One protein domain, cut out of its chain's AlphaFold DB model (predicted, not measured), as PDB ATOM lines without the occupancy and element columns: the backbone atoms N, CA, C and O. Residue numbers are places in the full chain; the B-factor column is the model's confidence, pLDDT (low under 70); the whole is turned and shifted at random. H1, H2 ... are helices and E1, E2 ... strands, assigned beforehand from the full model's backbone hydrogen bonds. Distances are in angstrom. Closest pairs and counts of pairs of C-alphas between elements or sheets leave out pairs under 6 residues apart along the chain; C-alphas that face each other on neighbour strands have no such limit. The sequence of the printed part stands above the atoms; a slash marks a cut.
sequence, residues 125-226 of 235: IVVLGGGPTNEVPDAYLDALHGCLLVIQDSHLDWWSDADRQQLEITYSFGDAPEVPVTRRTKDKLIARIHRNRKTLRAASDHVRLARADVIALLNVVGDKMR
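Overview. This is residues 125 to 226 of the 235 residues of an uncharacterized protein of Nocardioides soli (UniProt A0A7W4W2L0). A twisted sheet of four strands has two long helices, H1 and H4, packed on one face, and its other face is bare of named helices. H1 runs over the edge strand E1, H4 slants over the rest, and the short H2 and H3 sit at opposite ends of the long axis. The printed part has 102 residues, with E1 H1 H2 E2 E3 E4 H3 H4 along the chain; the sheet's order is E1 E2 E4 E3, mixed, and the class is mixed, helices and strands. The whole is compact, with a radius of gyration of the C-alphas of 13.4 A, yet elongated, spanning 39 by 25 by 21 A.

Along the chain. Find C-alpha 125 at (181.403, 202.504, 211.019), where E1, residues 125 to 130, begins. E2, residues 166 to 174, and E4, residues 188 to 196, each run 25.9 A; E3 is residues 181 to 184. H1, residues 138 to 154, starts at C-alpha 138 (194.754, 183.453, 216.468) and runs 24.2 A. H2 is residues 156 to 160 and H3 residues 197 to 202. H4, residues 206 to 225, runs 28.6 A to C-alpha 225 at (183.595, 206.621, 197.861).

Arrangement. Look first at E2 and E4, parallel at 18 degrees, with N 170 and O 191 2.9 A apart, within hydrogen-bond range. E1 is parallel to E2, with N 126 and O 167 at 2.8 A; E3 and E4 form an antiparallel hairpin, with N 183 and O 190 at 2.8 A. E1, H1 H2, E2 is a strand-helix-strand unit, two parallel neighbour strands with helices between, and its crossover is left-handed. H1 and H4 on the same face make two layers, helices over one face of a sheet. H1 runs along E1 at 0 degrees on the local plane, its height over the sheet 9.8 A; their closest C-alphas, Ile 125 and Gln 152, are 5.3 A apart. H4, at a height of 9.2 A, runs slantwise to E4 at 34 degrees on the local plane; their closest C-alphas, Ile 193 and Leu 217, are 6.6 A apart. H4 touches H1 with residues 206 to 214 alone, closest at the C-alphas of Tyr 140 and His 206, 4.7 A, at a tilt of 37 degrees, only just steep, the same way. H2 and H3 only graze the sheet. Every O i to N i+4 pair is within hydrogen-bond range in H2, H3 and H4, and 12 of 13 in H1.

Size, cuts and confidence. The C-alphas farthest apart, those of Lys 186 and Ser 204, are 40.4 A apart. The printed part has no cut and no long link, and no printed residue is under 70 in pLDDT.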
ATOM      1  N   ILE A 125     180.689 203.691 211.491       93.62
ATOM      2  CA  ILE A 125     181.403 202.504 211.019       93.62
ATOM      3  C   ILE A 125     181.057 201.328 211.937       93.62
ATOM      4  O   ILE A 125     181.266 201.360 213.150       93.62
ATOM      5  N   VAL A 126     180.504 200.265 211.357       88.56
ATOM      6  CA  VAL A 126     180.027 199.095 212.096       88.56
ATOM      7  C   VAL A 126     180.720 197.839 211.597       88.56
ATOM      8  O   VAL A 126     180.649 197.506 210.418       88.56
ATOM      9  N   VAL A 127     181.327 197.097 212.518       87.44
ATOM     10  CA  VAL A 127     181.952 195.801 212.245       87.44
ATOM     11  C   VAL A 127     180.991 194.692 212.667       87.44
ATOM     12  O   VAL A 127     180.689 194.534 213.847       87.44
ATOM     13  N   LEU A 128     180.486 193.908 211.712       78.00
ATOM     14  CA  LEU A 128     179.517 192.835 211.995       78.00
ATOM     15  C   LEU A 128     180.159 191.456 212.200       78.00
ATOM     16  O   LEU A 128     179.452 190.461 212.369       78.00
ATOM     17  N   GLY A 129     181.489 191.396 212.233       73.31
ATOM     18  CA  GLY A 129     182.241 190.153 212.343       73.31
ATOM     19  C   GLY A 129     182.266 189.357 211.040       73.31
ATOM     20  O   GLY A 129     181.937 189.860 209.962       73.31
ATOM     21  N   GLY A 130     182.674 188.097 211.153       73.19
ATOM     22  CA  GLY A 130     182.815 187.200 210.016       73.19
ATOM     23  C   GLY A 130     182.189 185.831 210.209       73.19
ATOM     24  O   GLY A 130     181.711 185.496 211.292       73.19
ATOM     25  N   GLY A 131     182.166 185.063 209.117       70.31
ATOM     26  CA  GLY A 131     181.746 183.658 209.111       70.31
ATOM     27  C   GLY A 131     182.660 182.757 209.963       70.31
ATOM     28  O   GLY A 131     183.517 183.264 210.683       70.31
ATOM     29  N   PRO A 132     182.504 181.422 209.883       73.06
ATOM     30  CA  PRO A 132     183.288 180.478 210.682       73.06
ATOM     31  C   PRO A 132     184.794 180.766 210.620       73.06
ATOM     32  O   PRO A 132     185.358 180.888 209.529       73.06
ATOM     33  N   THR A 133     185.428 180.864 211.789       80.12
ATOM     34  CA  THR A 133     186.857 181.176 211.965       80.12
ATOM     35  C   THR A 133     187.720 179.928 212.138       80.12
ATOM     36  O   THR A 133     188.892 180.040 212.479       80.12
ATOM     37  N   ASN A 134     187.151 178.739 211.921       76.50
ATOM     38  CA  ASN A 134     187.867 177.475 212.056       76.50
ATOM     39  C   ASN A 134     189.161 177.517 211.233       76.50
ATOM     40  O   ASN A 134     189.128 177.885 210.055       76.50
ATOM     41  N   GLU A 135     190.266 177.102 211.856       83.56
ATOM     42  CA  GLU A 135     191.593 176.995 211.229       83.56
ATOM     43  C   GLU A 135     192.230 178.337 210.826       83.56
ATOM     44  O   GLU A 135     193.198 178.358 210.063       83.56
ATOM     45  N   VAL A 136     191.701 179.459 211.324       89.69
ATOM     46  CA  VAL A 136     192.361 180.760 211.217       89.69
ATOM     47  C   VAL A 136     193.339 180.915 212.388       89.69
ATOM     48  O   VAL A 136     192.923 180.720 213.526       89.69
ATOM     49  N   PRO A 137     194.607 181.285 212.144       92.31
ATOM     50  CA  PRO A 137     195.569 181.545 213.213       92.31
ATOM     51  C   PRO A 137     195.121 182.682 214.143       92.31
ATOM     52  O   PRO A 137     194.763 183.761 213.664       92.31
ATOM     53  N   ASP A 138     195.209 182.478 215.460       87.12
ATOM     54  CA  ASP A 138     194.754 183.453 216.468       87.12
ATOM     55  C   ASP A 138     195.441 184.815 216.312       87.12
ATOM     56  O   ASP A 138     194.779 185.847 216.276       87.12
ATOM     57  N   ALA A 139     196.756 184.814 216.059       88.25
ATOM     58  CA  ALA A 139     197.531 186.035 215.827       88.25
ATOM     59  C   ALA A 139     196.987 186.891 214.666       88.25
ATOM     60  O   ALA A 139     197.086 188.117 214.699       88.25
ATOM     61  N   TYR A 140     196.406 186.263 213.637       94.38
ATOM     62  CA  TYR A 140     195.752 186.991 212.551       94.38
ATOM     63  C   TYR A 140     194.428 187.607 213.023       94.38
ATOM     64  O   TYR A 140     194.155 188.771 212.726       94.38
ATOM     65  N   LEU A 141     193.592 186.838 213.733       89.31
ATOM     66  CA  LEU A 141     192.283 187.307 214.207       89.31
ATOM     67  C   LEU A 141     192.426 188.456 215.200       89.31
ATOM     68  O   LEU A 141     191.749 189.469 215.032       89.31
ATOM     69  N   ASP A 142     193.338 188.330 216.159       85.69
ATOM     70  CA  ASP A 142     193.604 189.358 217.163       85.69
ATOM     71  C   ASP A 142     194.066 190.662 216.504       85.69
ATOM     72  O   ASP A 142     193.528 191.737 216.786       85.69
ATOM     73  N   ALA A 143     195.006 190.576 215.557       91.69
ATOM     74  CA  ALA A 143     195.490 191.735 214.813       91.69
ATOM     75  C   ALA A 143     194.396 192.367 213.936       91.69
ATOM     76  O   ALA A 143     194.249 193.594 213.912       91.69
ATOM     77  N   LEU A 144     193.599 191.544 213.244       94.19
ATOM     78  CA  LEU A 144     192.469 192.003 212.435       94.19
ATOM     79  C   LEU A 144     191.455 192.749 213.305       94.19
ATOM     80  O   LEU A 144     191.006 193.835 212.942       94.19
ATOM     81  N   HIS A 145     191.098 192.189 214.459       88.75
ATOM     82  CA  HIS A 145     190.140 192.790 215.385       88.75
ATOM     83  C   HIS A 145     190.663 194.071 216.006       88.75
ATOM     84  O   HIS A 145     189.923 195.052 216.035       88.75
ATOM     85  N   GLY A 146     191.931 194.095 216.418       86.69
ATOM     86  CA  GLY A 146     192.587 195.311 216.886       86.69
ATOM     87  C   GLY A 146     192.493 196.435 215.852       86.69
ATOM     88  O   GLY A 146     192.042 197.532 216.176       86.69
ATOM     89  N   CYS A 147     192.812 196.148 214.585       94.75
ATOM     90  CA  CYS A 147     192.710 197.128 213.500       94.75
ATOM     91  C   CYS A 147     191.265 197.592 213.257       94.75
ATOM     92  O   CYS A 147     191.013 198.787 213.103       94.75
ATOM     93  N   LEU A 148     190.303 196.665 213.228       92.50
ATOM     94  CA  LEU A 148     188.893 196.992 213.002       92.50
ATOM     95  C   LEU A 148     188.306 197.837 214.142       92.50
ATOM     96  O   LEU A 148     187.527 198.746 213.867       92.50
ATOM     97  N   LEU A 149     188.711 197.589 215.391       86.69
ATOM     98  CA  LEU A 149     188.332 198.417 216.539       86.69
ATOM     99  C   LEU A 149     188.891 199.838 216.425       86.69
ATOM    100  O   LEU A 149     188.158 200.792 216.669       86.69
ATOM    101  N   VAL A 150     190.155 199.988 216.016       89.69
ATOM    102  CA  VAL A 150     190.760 201.311 215.787       89.69
ATOM    103  C   VAL A 150     189.952 202.098 214.755       89.69
ATOM    104  O   VAL A 150     189.621 203.253 215.004       89.69
ATOM    105  N   ILE A 151     189.569 201.472 213.637       93.88
ATOM    106  CA  ILE A 151     188.793 202.136 212.578       93.88
ATOM    107  C   ILE A 151     187.449 202.653 213.088       93.88
ATOM    108  O   ILE A 151     187.055 203.759 212.730       93.88
ATOM    109  N   GLN A 152     186.739 201.873 213.910       88.31
ATOM    110  CA  GLN A 152     185.428 202.290 214.414       88.31
ATOM    111  C   GLN A 152     185.481 203.598 215.209       88.31
ATOM    112  O   GLN A 152     184.501 204.339 215.186       88.31
ATOM    113  N   ASP A 153     186.610 203.879 215.861       81.88
ATOM    114  CA  ASP A 153     186.784 205.063 216.698       81.88
ATOM    115  C   ASP A 153     187.476 206.208 215.935       81.88
ATOM    116  O   ASP A 153     187.016 207.346 215.980       81.88
ATOM    117  N   SER A 154     188.577 205.934 215.226       91.31
ATOM    118  CA  SER A 154     189.458 206.983 214.686       91.31
ATOM    119  C   SER A 154     189.189 207.377 213.235       91.31
ATOM    120  O   SER A 154     189.751 208.362 212.765       91.31
ATOM    121  N   HIS A 155     188.364 206.621 212.506       95.50
ATOM    122  CA  HIS A 155     188.088 206.884 211.086       95.50
ATOM    123  C   HIS A 155     186.699 207.487 210.847       95.50
ATOM    124  O   HIS A 155     186.280 207.606 209.697       95.50
ATOM    125  N   LEU A 156     185.973 207.863 211.906       93.88
ATOM    126  CA  LEU A 156     184.635 208.444 211.775       93.88
ATOM    127  C   LEU A 156     184.655 209.768 211.011       93.88
ATOM    128  O   LEU A 156     183.821 209.935 210.128       93.88
ATOM    129  N   ASP A 157     185.624 210.647 211.274       94.81
ATOM    130  CA  ASP A 157     185.752 211.920 210.554       94.81
ATOM    131  C   ASP A 157     186.010 211.679 209.061       94.81
ATOM    132  O   ASP A 157     185.294 212.201 208.214       94.81
ATOM    133  N   TRP A 158     186.944 210.778 208.735       96.88
ATOM    134  CA  TRP A 158     187.211 210.372 207.350       96.88
ATOM    135  C   TRP A 158     185.980 209.769 206.659       96.88
ATOM    136  O   TRP A 158     185.728 210.024 205.484       96.88
ATOM    137  N   TRP A 159     185.192 208.967 207.379       96.75
ATOM    138  CA  TRP A 159     183.957 208.400 206.844       96.75
ATOM    139  C   TRP A 159     182.831 209.433 206.721       96.75
ATOM    140  O   TRP A 159     181.979 209.291 205.849       96.75
ATOM    141  N   SER A 160     182.811 210.469 207.561       94.88
ATOM    142  CA  SER A 160     181.765 211.497 207.548       94.88
ATOM    143  C   SER A 160     181.736 212.317 206.254       94.88
ATOM    144  O   SER A 160     180.680 212.824 205.883       94.88
ATOM    145  N   ASP A 161     182.853 212.347 205.522       94.50
ATOM    146  CA  ASP A 161     182.956 212.940 204.185       94.50
ATOM    147  C   ASP A 161     182.266 212.097 203.092       94.50
ATOM    148  O   ASP A 161     182.105 212.541 201.952       94.50
ATOM    149  N   ALA A 162     181.852 210.864 203.404       93.19
ATOM    150  CA  ALA A 162     181.127 210.012 202.473       93.19
ATOM    151  C   ALA A 162     179.664 210.455 202.322       93.19
ATOM    152  O   ALA A 162     178.987 210.816 203.280       93.19
ATOM    153  N   ASP A 163     179.100 210.281 201.123       89.31
ATOM    154  CA  ASP A 163     177.676 210.533 200.845       89.31
ATOM    155  C   ASP A 163     176.729 209.463 201.444       89.31
ATOM    156  O   ASP A 163     175.615 209.241 200.951       89.31
ATOM    157  N   ARG A 164     177.170 208.735 202.478       88.81
ATOM    158  CA  ARG A 164     176.471 207.591 203.075       88.81
ATOM    159  C   ARG A 164     176.566 207.616 204.589       88.81
ATOM    160  O   ARG A 164     177.606 207.907 205.163       88.81
ATOM    161  N   GLN A 165     175.487 207.177 205.225       90.75
ATOM    162  CA  GLN A 165     175.377 207.196 206.678       90.75
ATOM    163  C   GLN A 165     176.186 206.093 207.352       90.75
ATOM    164  O   GLN A 165     176.636 206.240 208.484       90.75
ATOM    165  N   GLN A 166     176.398 204.960 206.683       94.25
ATOM    166  CA  GLN A 166     177.033 203.829 207.347       94.25
ATOM    167  C   GLN A 166     178.031 203.086 206.465       94.25
ATOM    168  O   GLN A 166     177.749 202.761 205.311       94.25
ATOM    169  N   LEU A 167     179.179 202.754 207.050       95.81
ATOM    170  CA  LEU A 167     180.116 201.763 206.540       95.81
ATOM    171  C   LEU A 167     179.961 200.484 207.362       95.81
ATOM    172  O   LEU A 167     180.154 200.473 208.574       95.81
ATOM    173  N   GLU A 168     179.597 199.391 206.707       94.19
ATOM    174  CA  GLU A 168     179.482 198.071 207.313       94.19
ATOM    175  C   GLU A 168     180.659 197.205 206.878       94.19
ATOM    176  O   GLU A 168     180.797 196.895 205.695       94.19
ATOM    177  N   ILE A 169     181.494 196.794 207.829       94.81
ATOM    178  CA  ILE A 169     182.660 195.951 207.575       94.81
ATOM    179  C   ILE A 169     182.370 194.521 208.031       94.81
ATOM    180  O   ILE A 169     181.960 194.263 209.166       94.81
ATOM    181  N   THR A 170     182.617 193.578 207.128       91.81
ATOM    182  CA  THR A 170     182.551 192.136 207.388       91.81
ATOM    183  C   THR A 170     183.850 191.464 206.964       91.81
ATOM    184  O   THR A 170     184.625 192.016 206.181       91.81
ATOM    185  N   TYR A 171     184.099 190.253 207.450       92.69
ATOM    186  CA  TYR A 171     185.218 189.444 206.969       92.69
ATOM    187  C   TYR A 171     184.820 187.977 206.802       92.69
ATOM    188  O   TYR A 171     183.828 187.504 207.352       92.69
ATOM    189  N   SER A 172     185.551 187.228 205.986       90.50
ATOM    190  CA  SER A 172     185.306 185.795 205.822       90.50
ATOM    191  C   SER A 172     186.528 185.053 205.325       90.50
ATOM    192  O   SER A 172     187.299 185.600 204.540       90.50
ATOM    193  N   PHE A 173     186.601 183.780 205.700       90.69
ATOM    194  CA  PHE A 173     187.695 182.879 205.374       90.69
ATOM    195  C   PHE A 173     187.169 181.735 204.512       90.69
ATOM    196  O   PHE A 173     186.261 181.018 204.939       90.69
ATOM    197  N   GLY A 174     187.711 181.566 203.311       87.31
ATOM    198  CA  GLY A 174     187.251 180.544 202.369       87.31
ATOM    199  C   GLY A 174     188.223 180.344 201.215       87.31
ATOM    200  O   GLY A 174     189.404 180.627 201.361       87.31
ATOM    201  N   ASP A 175     187.721 179.852 200.084       84.50
ATOM    202  CA  ASP A 175     188.522 179.622 198.874       84.50
ATOM    203  C   ASP A 175     188.311 180.693 197.794       84.50
ATOM    204  O   ASP A 175     188.836 180.571 196.688       84.50
ATOM    205  N   ALA A 176     187.537 181.745 198.081       77.88
ATOM    206  CA  ALA A 176     187.275 182.787 197.096       77.88
ATOM    207  C   ALA A 176     188.510 183.699 196.903       77.88
ATOM    208  O   ALA A 176     189.456 183.662 197.700       77.88
ATOM    209  N   PRO A 177     188.526 184.516 195.836       79.56
ATOM    210  CA  PRO A 177     189.620 185.442 195.571       79.56
ATOM    211  C   PRO A 177     189.848 186.431 196.719       79.56
ATOM    212  O   PRO A 177     188.901 186.923 197.336       79.56
ATOM    213  N   GLU A 178     191.113 186.761 196.966       83.44
ATOM    214  CA  GLU A 178     191.562 187.646 198.050       83.44
ATOM    215  C   GLU A 178     191.439 189.128 197.691       83.44
ATOM    216  O   GLU A 178     192.394 189.899 197.772       83.44
ATOM    217  N   VAL A 179     190.257 189.524 197.233       82.81
ATOM    218  CA  VAL A 179     189.984 190.902 196.833       82.81
ATOM    219  C   VAL A 179     188.916 191.464 197.762       82.81
ATOM    220  O   VAL A 179     187.866 190.831 197.921       82.81
ATOM    221  N   PRO A 180     189.138 192.641 198.375       85.31
ATOM    222  CA  PRO A 180     188.087 193.315 199.115       85.31
ATOM    223  C   PRO A 180     186.867 193.544 198.221       85.31
ATOM    224  O   PRO A 180     186.969 194.102 197.127       85.31
ATOM    225  N   VAL A 181     185.696 193.120 198.687       88.38
ATOM    226  CA  VAL A 181     184.442 193.297 197.946       88.38
ATOM    227  C   VAL A 181     183.671 194.446 198.563       88.38
ATOM    228  O   VAL A 181     183.449 194.469 199.773       88.38
ATOM    229  N   THR A 182     183.214 195.379 197.727       93.50
ATOM    230  CA  THR A 182     182.310 196.447 198.155       93.50
ATOM    231  C   THR A 182     180.966 196.357 197.449       93.50
ATOM    232  O   THR A 182     180.870 196.047 196.261       93.50
ATOM    233  N   ARG A 183     179.900 196.658 198.188       93.00
ATOM    234  CA  ARG A 183     178.534 196.750 197.677       93.00
ATOM    235  C   ARG A 183     177.864 197.981 198.265       93.00
ATOM    236  O   ARG A 183     177.790 198.130 199.479       93.00
ATOM    237  N   ARG A 184     177.341 198.847 197.399       91.69
ATOM    238  CA  ARG A 184     176.536 199.999 197.816       91.69
ATOM    239  C   ARG A 184     175.074 199.597 197.988       91.69
ATOM    240  O   ARG A 184     174.543 198.832 197.180       91.69
ATOM    241  N   THR A 185     174.433 200.151 199.005       89.94
ATOM    242  CA  THR A 185     172.974 200.214 199.138       89.94
ATOM    243  C   THR A 185     172.540 201.681 199.152       89.94
ATOM    244  O   THR A 185     173.352 202.577 198.907       89.94
ATOM    245  N   LYS A 186     171.246 201.928 199.389       86.81
ATOM    246  CA  LYS A 186     170.683 203.282 199.470       86.81
ATOM    247  C   LYS A 186     171.351 204.121 200.570       86.81
ATOM    248  O   LYS A 186     171.619 205.294 200.367       86.81
ATOM    249  N   ASP A 187     171.603 203.502 201.713       87.62
ATOM    250  CA  ASP A 187     171.953 204.135 202.986       87.62
ATOM    251  C   ASP A 187     173.387 203.840 203.449       87.62
ATOM    252  O   ASP A 187     173.960 204.609 204.224       87.62
ATOM    253  N   LYS A 188     173.996 202.755 202.958       93.19
ATOM    254  CA  LYS A 188     175.293 202.285 203.446       93.19
ATOM    255  C   LYS A 188     176.203 201.721 202.362       93.19
ATOM    256  O   LYS A 188     175.780 201.368 201.257       93.19
ATOM    257  N   LEU A 189     177.479 201.606 202.706       95.69
ATOM    258  CA  LEU A 189     178.457 200.806 201.983       95.69
ATOM    259  C   LEU A 189     178.755 199.548 202.796       95.69
ATOM    260  O   LEU A 189     179.108 199.633 203.965       95.69
ATOM    261  N   ILE A 190     178.638 198.382 202.170       94.69
ATOM    262  CA  ILE A 190     179.088 197.116 202.746       94.69
ATOM    263  C   ILE A 190     180.455 196.810 202.148       94.69
ATOM    264  O   ILE A 190     180.580 196.704 200.927       94.69
ATOM    265  N   ALA A 191     181.460 196.657 202.998       96.06
ATOM    266  CA  ALA A 191     182.820 196.307 202.638       96.06
ATOM    267  C   ALA A 191     183.192 194.973 203.297       96.06
ATOM    268  O   ALA A 191     182.846 194.702 204.452       96.06
ATOM    269  N   ARG A 192     183.860 194.097 202.550       95.06
ATOM    270  CA  ARG A 192     184.182 192.749 203.010       95.06
ATOM    271  C   ARG A 192     185.633 192.402 202.752       95.06
ATOM    272  O   ARG A 192     186.071 192.433 201.606       95.06
ATOM    273  N   ILE A 193     186.324 191.974 203.803       95.00
ATOM    274  CA  ILE A 193     187.617 191.297 203.693       95.00
ATOM    275  C   ILE A 193     187.348 189.826 203.370       95.00
ATOM    276  O   ILE A 193     186.631 189.132 204.099       95.00
ATOM    277  N   HIS A 194     187.905 189.339 202.268       93.00
ATOM    278  CA  HIS A 194     187.936 187.916 201.968       93.00
ATOM    279  C   HIS A 194     189.380 187.435 201.997       93.00
ATOM    280  O   HIS A 194     190.223 187.993 201.299       93.00
ATOM    281  N   ARG A 195     189.652 186.404 202.797       93.31
ATOM    282  CA  ARG A 195     190.997 185.850 202.950       93.31
ATOM    283  C   ARG A 195     190.983 184.365 202.629       93.31
ATOM    284  O   ARG A 195     190.162 183.618 203.177       93.31
ATOM    285  N   ASN A 196     191.878 183.945 201.736       92.69
ATOM    286  CA  ASN A 196     191.975 182.546 201.368       92.69
ATOM    287  C   ASN A 196     192.646 181.757 202.503       92.69
ATOM    288  O   ASN A 196     193.627 182.202 203.094       92.69
ATOM    289  N   ARG A 197     192.121 180.578 202.854       90.12
ATOM    290  CA  ARG A 197     192.679 179.798 203.977       90.12
ATOM    291  C   ARG A 197     194.070 179.228 203.692       90.12
ATOM    292  O   ARG A 197     194.821 178.985 204.634       90.12
ATOM    293  N   LYS A 198     194.409 178.958 202.429       90.69
ATOM    294  CA  LYS A 198     195.705 178.376 202.042       90.69
ATOM    295  C   LYS A 198     196.826 179.400 202.171       90.69
ATOM    296  O   LYS A 198     197.848 179.110 202.780       90.69
ATOM    297  N   THR A 199     196.609 180.596 201.641       92.19
ATOM    298  CA  THR A 199     197.545 181.728 201.735       92.19
ATOM    299  C   THR A 199     197.695 182.203 203.176       92.19
ATOM    300  O   THR A 199     198.812 182.455 203.613       92.19
ATOM    301  N   LEU A 200     196.593 182.238 203.933       93.31
ATOM    302  CA  LEU A 200     196.601 182.579 205.349       93.31
ATOM    303  C   LEU A 200     197.486 181.626 206.151       93.31
ATOM    304  O   LEU A 200     198.316 182.087 206.916       93.31
ATOM    305  N   ARG A 201     197.361 180.311 205.932       92.06
ATOM    306  CA  ARG A 201     198.209 179.306 206.595       92.06
ATOM    307  C   ARG A 201     199.670 179.347 206.161       92.06
ATOM    308  O   ARG A 201     200.538 178.973 206.938       92.06
ATOM    309  N   ALA A 202     199.935 179.750 204.922       94.25
ATOM    310  CA  ALA A 202     201.289 179.855 204.391       94.25
ATOM    311  C   ALA A 202     202.013 181.142 204.828       94.25
ATOM    312  O   ALA A 202     203.206 181.288 204.563       94.25
ATOM    313  N   ALA A 203     201.312 182.086 205.462       96.38
ATOM    314  CA  ALA A 203     201.892 183.351 205.881       96.38
ATOM    315  C   ALA A 203     202.859 183.160 207.059       96.38
ATOM    316  O   ALA A 203     202.540 182.524 208.060       96.38
ATOM    317  N   SER A 204     204.043 183.762 206.957       96.38
ATOM    318  CA  SER A 204     205.031 183.771 208.044       96.38
ATOM    319  C   SER A 204     204.736 184.827 209.113       96.38
ATOM    320  O   SER A 204     205.155 184.671 210.255       96.38
ATOM    321  N   ASP A 205     204.005 185.888 208.757       97.56
ATOM    322  CA  ASP A 205     203.641 186.994 209.644       97.56
ATOM    323  C   ASP A 205     202.148 187.325 209.510       97.56
ATOM    324  O   ASP A 205     201.702 188.070 208.632       97.56
ATOM    325  N   HIS A 206     201.370 186.735 210.411       96.69
ATOM    326  CA  HIS A 206     199.918 186.864 210.471       96.69
ATOM    327  C   HIS A 206     199.448 188.267 210.877       96.69
ATOM    328  O   HIS A 206     198.403 188.721 210.409       96.69
ATOM    329  N   VAL A 207     200.224 188.969 211.708       96.56
ATOM    330  CA  VAL A 207     199.878 190.310 212.198       96.56
ATOM    331  C   VAL A 207     200.019 191.322 211.066       96.56
ATOM    332  O   VAL A 207     199.099 192.100 210.793       96.56
ATOM    333  N   ARG A 208     201.150 191.276 210.354       96.31
ATOM    334  CA  ARG A 208     201.377 192.127 209.184       96.31
ATOM    335  C   ARG A 208     200.353 191.859 208.088       96.31
ATOM    336  O   ARG A 208     199.880 192.818 207.477       96.31
ATOM    337  N   LEU A 209     199.997 190.593 207.857       96.50
ATOM    338  CA  LEU A 209     198.973 190.227 206.881       96.50
ATOM    339  C   LEU A 209     197.608 190.833 207.242       96.50
ATOM    340  O   LEU A 209     197.014 191.515 206.412       96.50
ATOM    341  N   ALA A 210     197.145 190.673 208.485       95.94
ATOM    342  CA  ALA A 210     195.877 191.251 208.934       95.94
ATOM    343  C   ALA A 210     195.833 192.779 208.762       95.94
ATOM    344  O   ALA A 210     194.836 193.330 208.294       95.94
ATOM    345  N   ARG A 211     196.929 193.474 209.082       96.56
ATOM    346  CA  ARG A 211     197.023 194.927 208.893       96.56
ATOM    347  C   ARG A 211     196.963 195.318 207.417       96.56
ATOM    348  O   ARG A 211     196.252 196.259 207.065       96.56
ATOM    349  N   ALA A 212     197.687 194.600 206.558       96.19
ATOM    350  CA  ALA A 212     197.681 194.840 205.117       96.19
ATOM    351  C   ALA A 212     196.273 194.682 204.523       96.19
ATOM    352  O   ALA A 212     195.866 195.489 203.691       96.19
ATOM    353  N   ASP A 213     195.506 193.707 205.001       96.31
ATOM    354  CA  ASP A 213     194.136 193.454 204.553       96.31
ATOM    355  C   ASP A 213     193.183 194.588 204.881       96.31
ATOM    356  O   ASP A 213     192.354 194.982 204.059       96.31
ATOM    357  N   VAL A 214     193.308 195.118 206.093       96.81
ATOM    358  CA  VAL A 214     192.498 196.241 206.540       96.81
ATOM    359  C   VAL A 214     192.868 197.506 205.764       96.81
ATOM    360  O   VAL A 214     191.973 198.220 205.320       96.81
ATOM    361  N   ILE A 215     194.159 197.749 205.511       96.81
ATOM    362  CA  ILE A 215     194.609 198.859 204.652       96.81
ATOM    363  C   ILE A 215     194.054 198.700 203.233       96.81
ATOM    364  O   ILE A 215     193.501 199.647 202.676       96.81
ATOM    365  N   ALA A 216     194.142 197.500 202.654       96.25
ATOM    366  CA  ALA A 216     193.606 197.221 201.326       96.25
ATOM    367  C   ALA A 216     192.088 197.459 201.266       96.25
ATOM    368  O   ALA A 216     191.598 198.059 200.310       96.25
ATOM    369  N   LEU A 217     191.343 197.048 202.300       97.19
ATOM    370  CA  LEU A 217     189.914 197.336 202.424       97.19
ATOM    371  C   LEU A 217     189.645 198.847 202.448       97.19
ATOM    372  O   LEU A 217     188.793 199.313 201.695       97.19
ATOM    373  N   LEU A 218     190.349 199.598 203.301       97.25
ATOM    374  CA  LEU A 218     190.155 201.041 203.448       97.25
ATOM    375  C   LEU A 218     190.480 201.797 202.158       97.25
ATOM    376  O   LEU A 218     189.720 202.683 201.782       97.25
ATOM    377  N   ASN A 219     191.532 201.400 201.441       96.62
ATOM    378  CA  ASN A 219     191.863 201.975 200.136       96.62
ATOM    379  C   ASN A 219     190.741 201.725 199.121       96.62
ATOM    380  O   ASN A 219     190.269 202.664 198.486       96.62
ATOM    381  N   VAL A 220     190.227 200.492 199.034       96.75
ATOM    382  CA  VAL A 220     189.094 200.176 198.148       96.75
ATOM    383  C   VAL A 220     187.839 200.966 198.538       96.75
ATOM    384  O   VAL A 220     187.087 201.392 197.662       96.75
ATOM    385  N   VAL A 221     187.589 201.174 199.834       97.19
ATOM    386  CA  VAL A 221     186.484 202.020 200.315       97.19
ATOM    387  C   VAL A 221     186.704 203.479 199.914       97.19
ATOM    388  O   VAL A 221     185.776 204.083 199.377       97.19
ATOM    389  N   GLY A 222     187.908 204.016 200.118       97.00
ATOM    390  CA  GLY A 222     188.285 205.376 199.741       97.00
ATOM    391  C   GLY A 222     188.106 205.619 198.247       97.00
ATOM    392  O   GLY A 222     187.348 206.505 197.865       97.00
ATOM    393  N   ASP A 223     188.664 204.748 197.406       96.19
ATOM    394  CA  ASP A 223     188.506 204.799 195.949       96.19
ATOM    395  C   ASP A 223     187.035 204.713 195.541       96.19
ATOM    396  O   ASP A 223     186.542 205.483 194.708       96.19
ATOM    397  N   LYS A 224     186.293 203.779 196.154       95.94
ATOM    398  CA  LYS A 224     184.875 203.602 195.859       95.94
ATOM    399  C   LYS A 224     184.097 204.853 196.226       95.94
ATOM    400  O   LYS A 224     183.216 205.224 195.461       95.94
ATOM    401  N   MET A 225     184.361 205.477 197.363       96.25
ATOM    402  CA  MET A 225     183.595 206.621 197.861       96.25
ATOM    403  C   MET A 225     184.193 207.972 197.461       96.25
ATOM    404  O   MET A 225     183.584 208.996 197.746       96.25
ATOM    405  N   ARG A 226     185.312 207.966 196.723       96.44
ATOM    406  CA  ARG A 226     186.089 209.153 196.339       96.44
ATOM    407  C   ARG A 226     186.521 209.985 197.550       96.44
ATOM    408  O   ARG A 226     186.488 211.210 197.501       96.44
TER     409      ARG A 226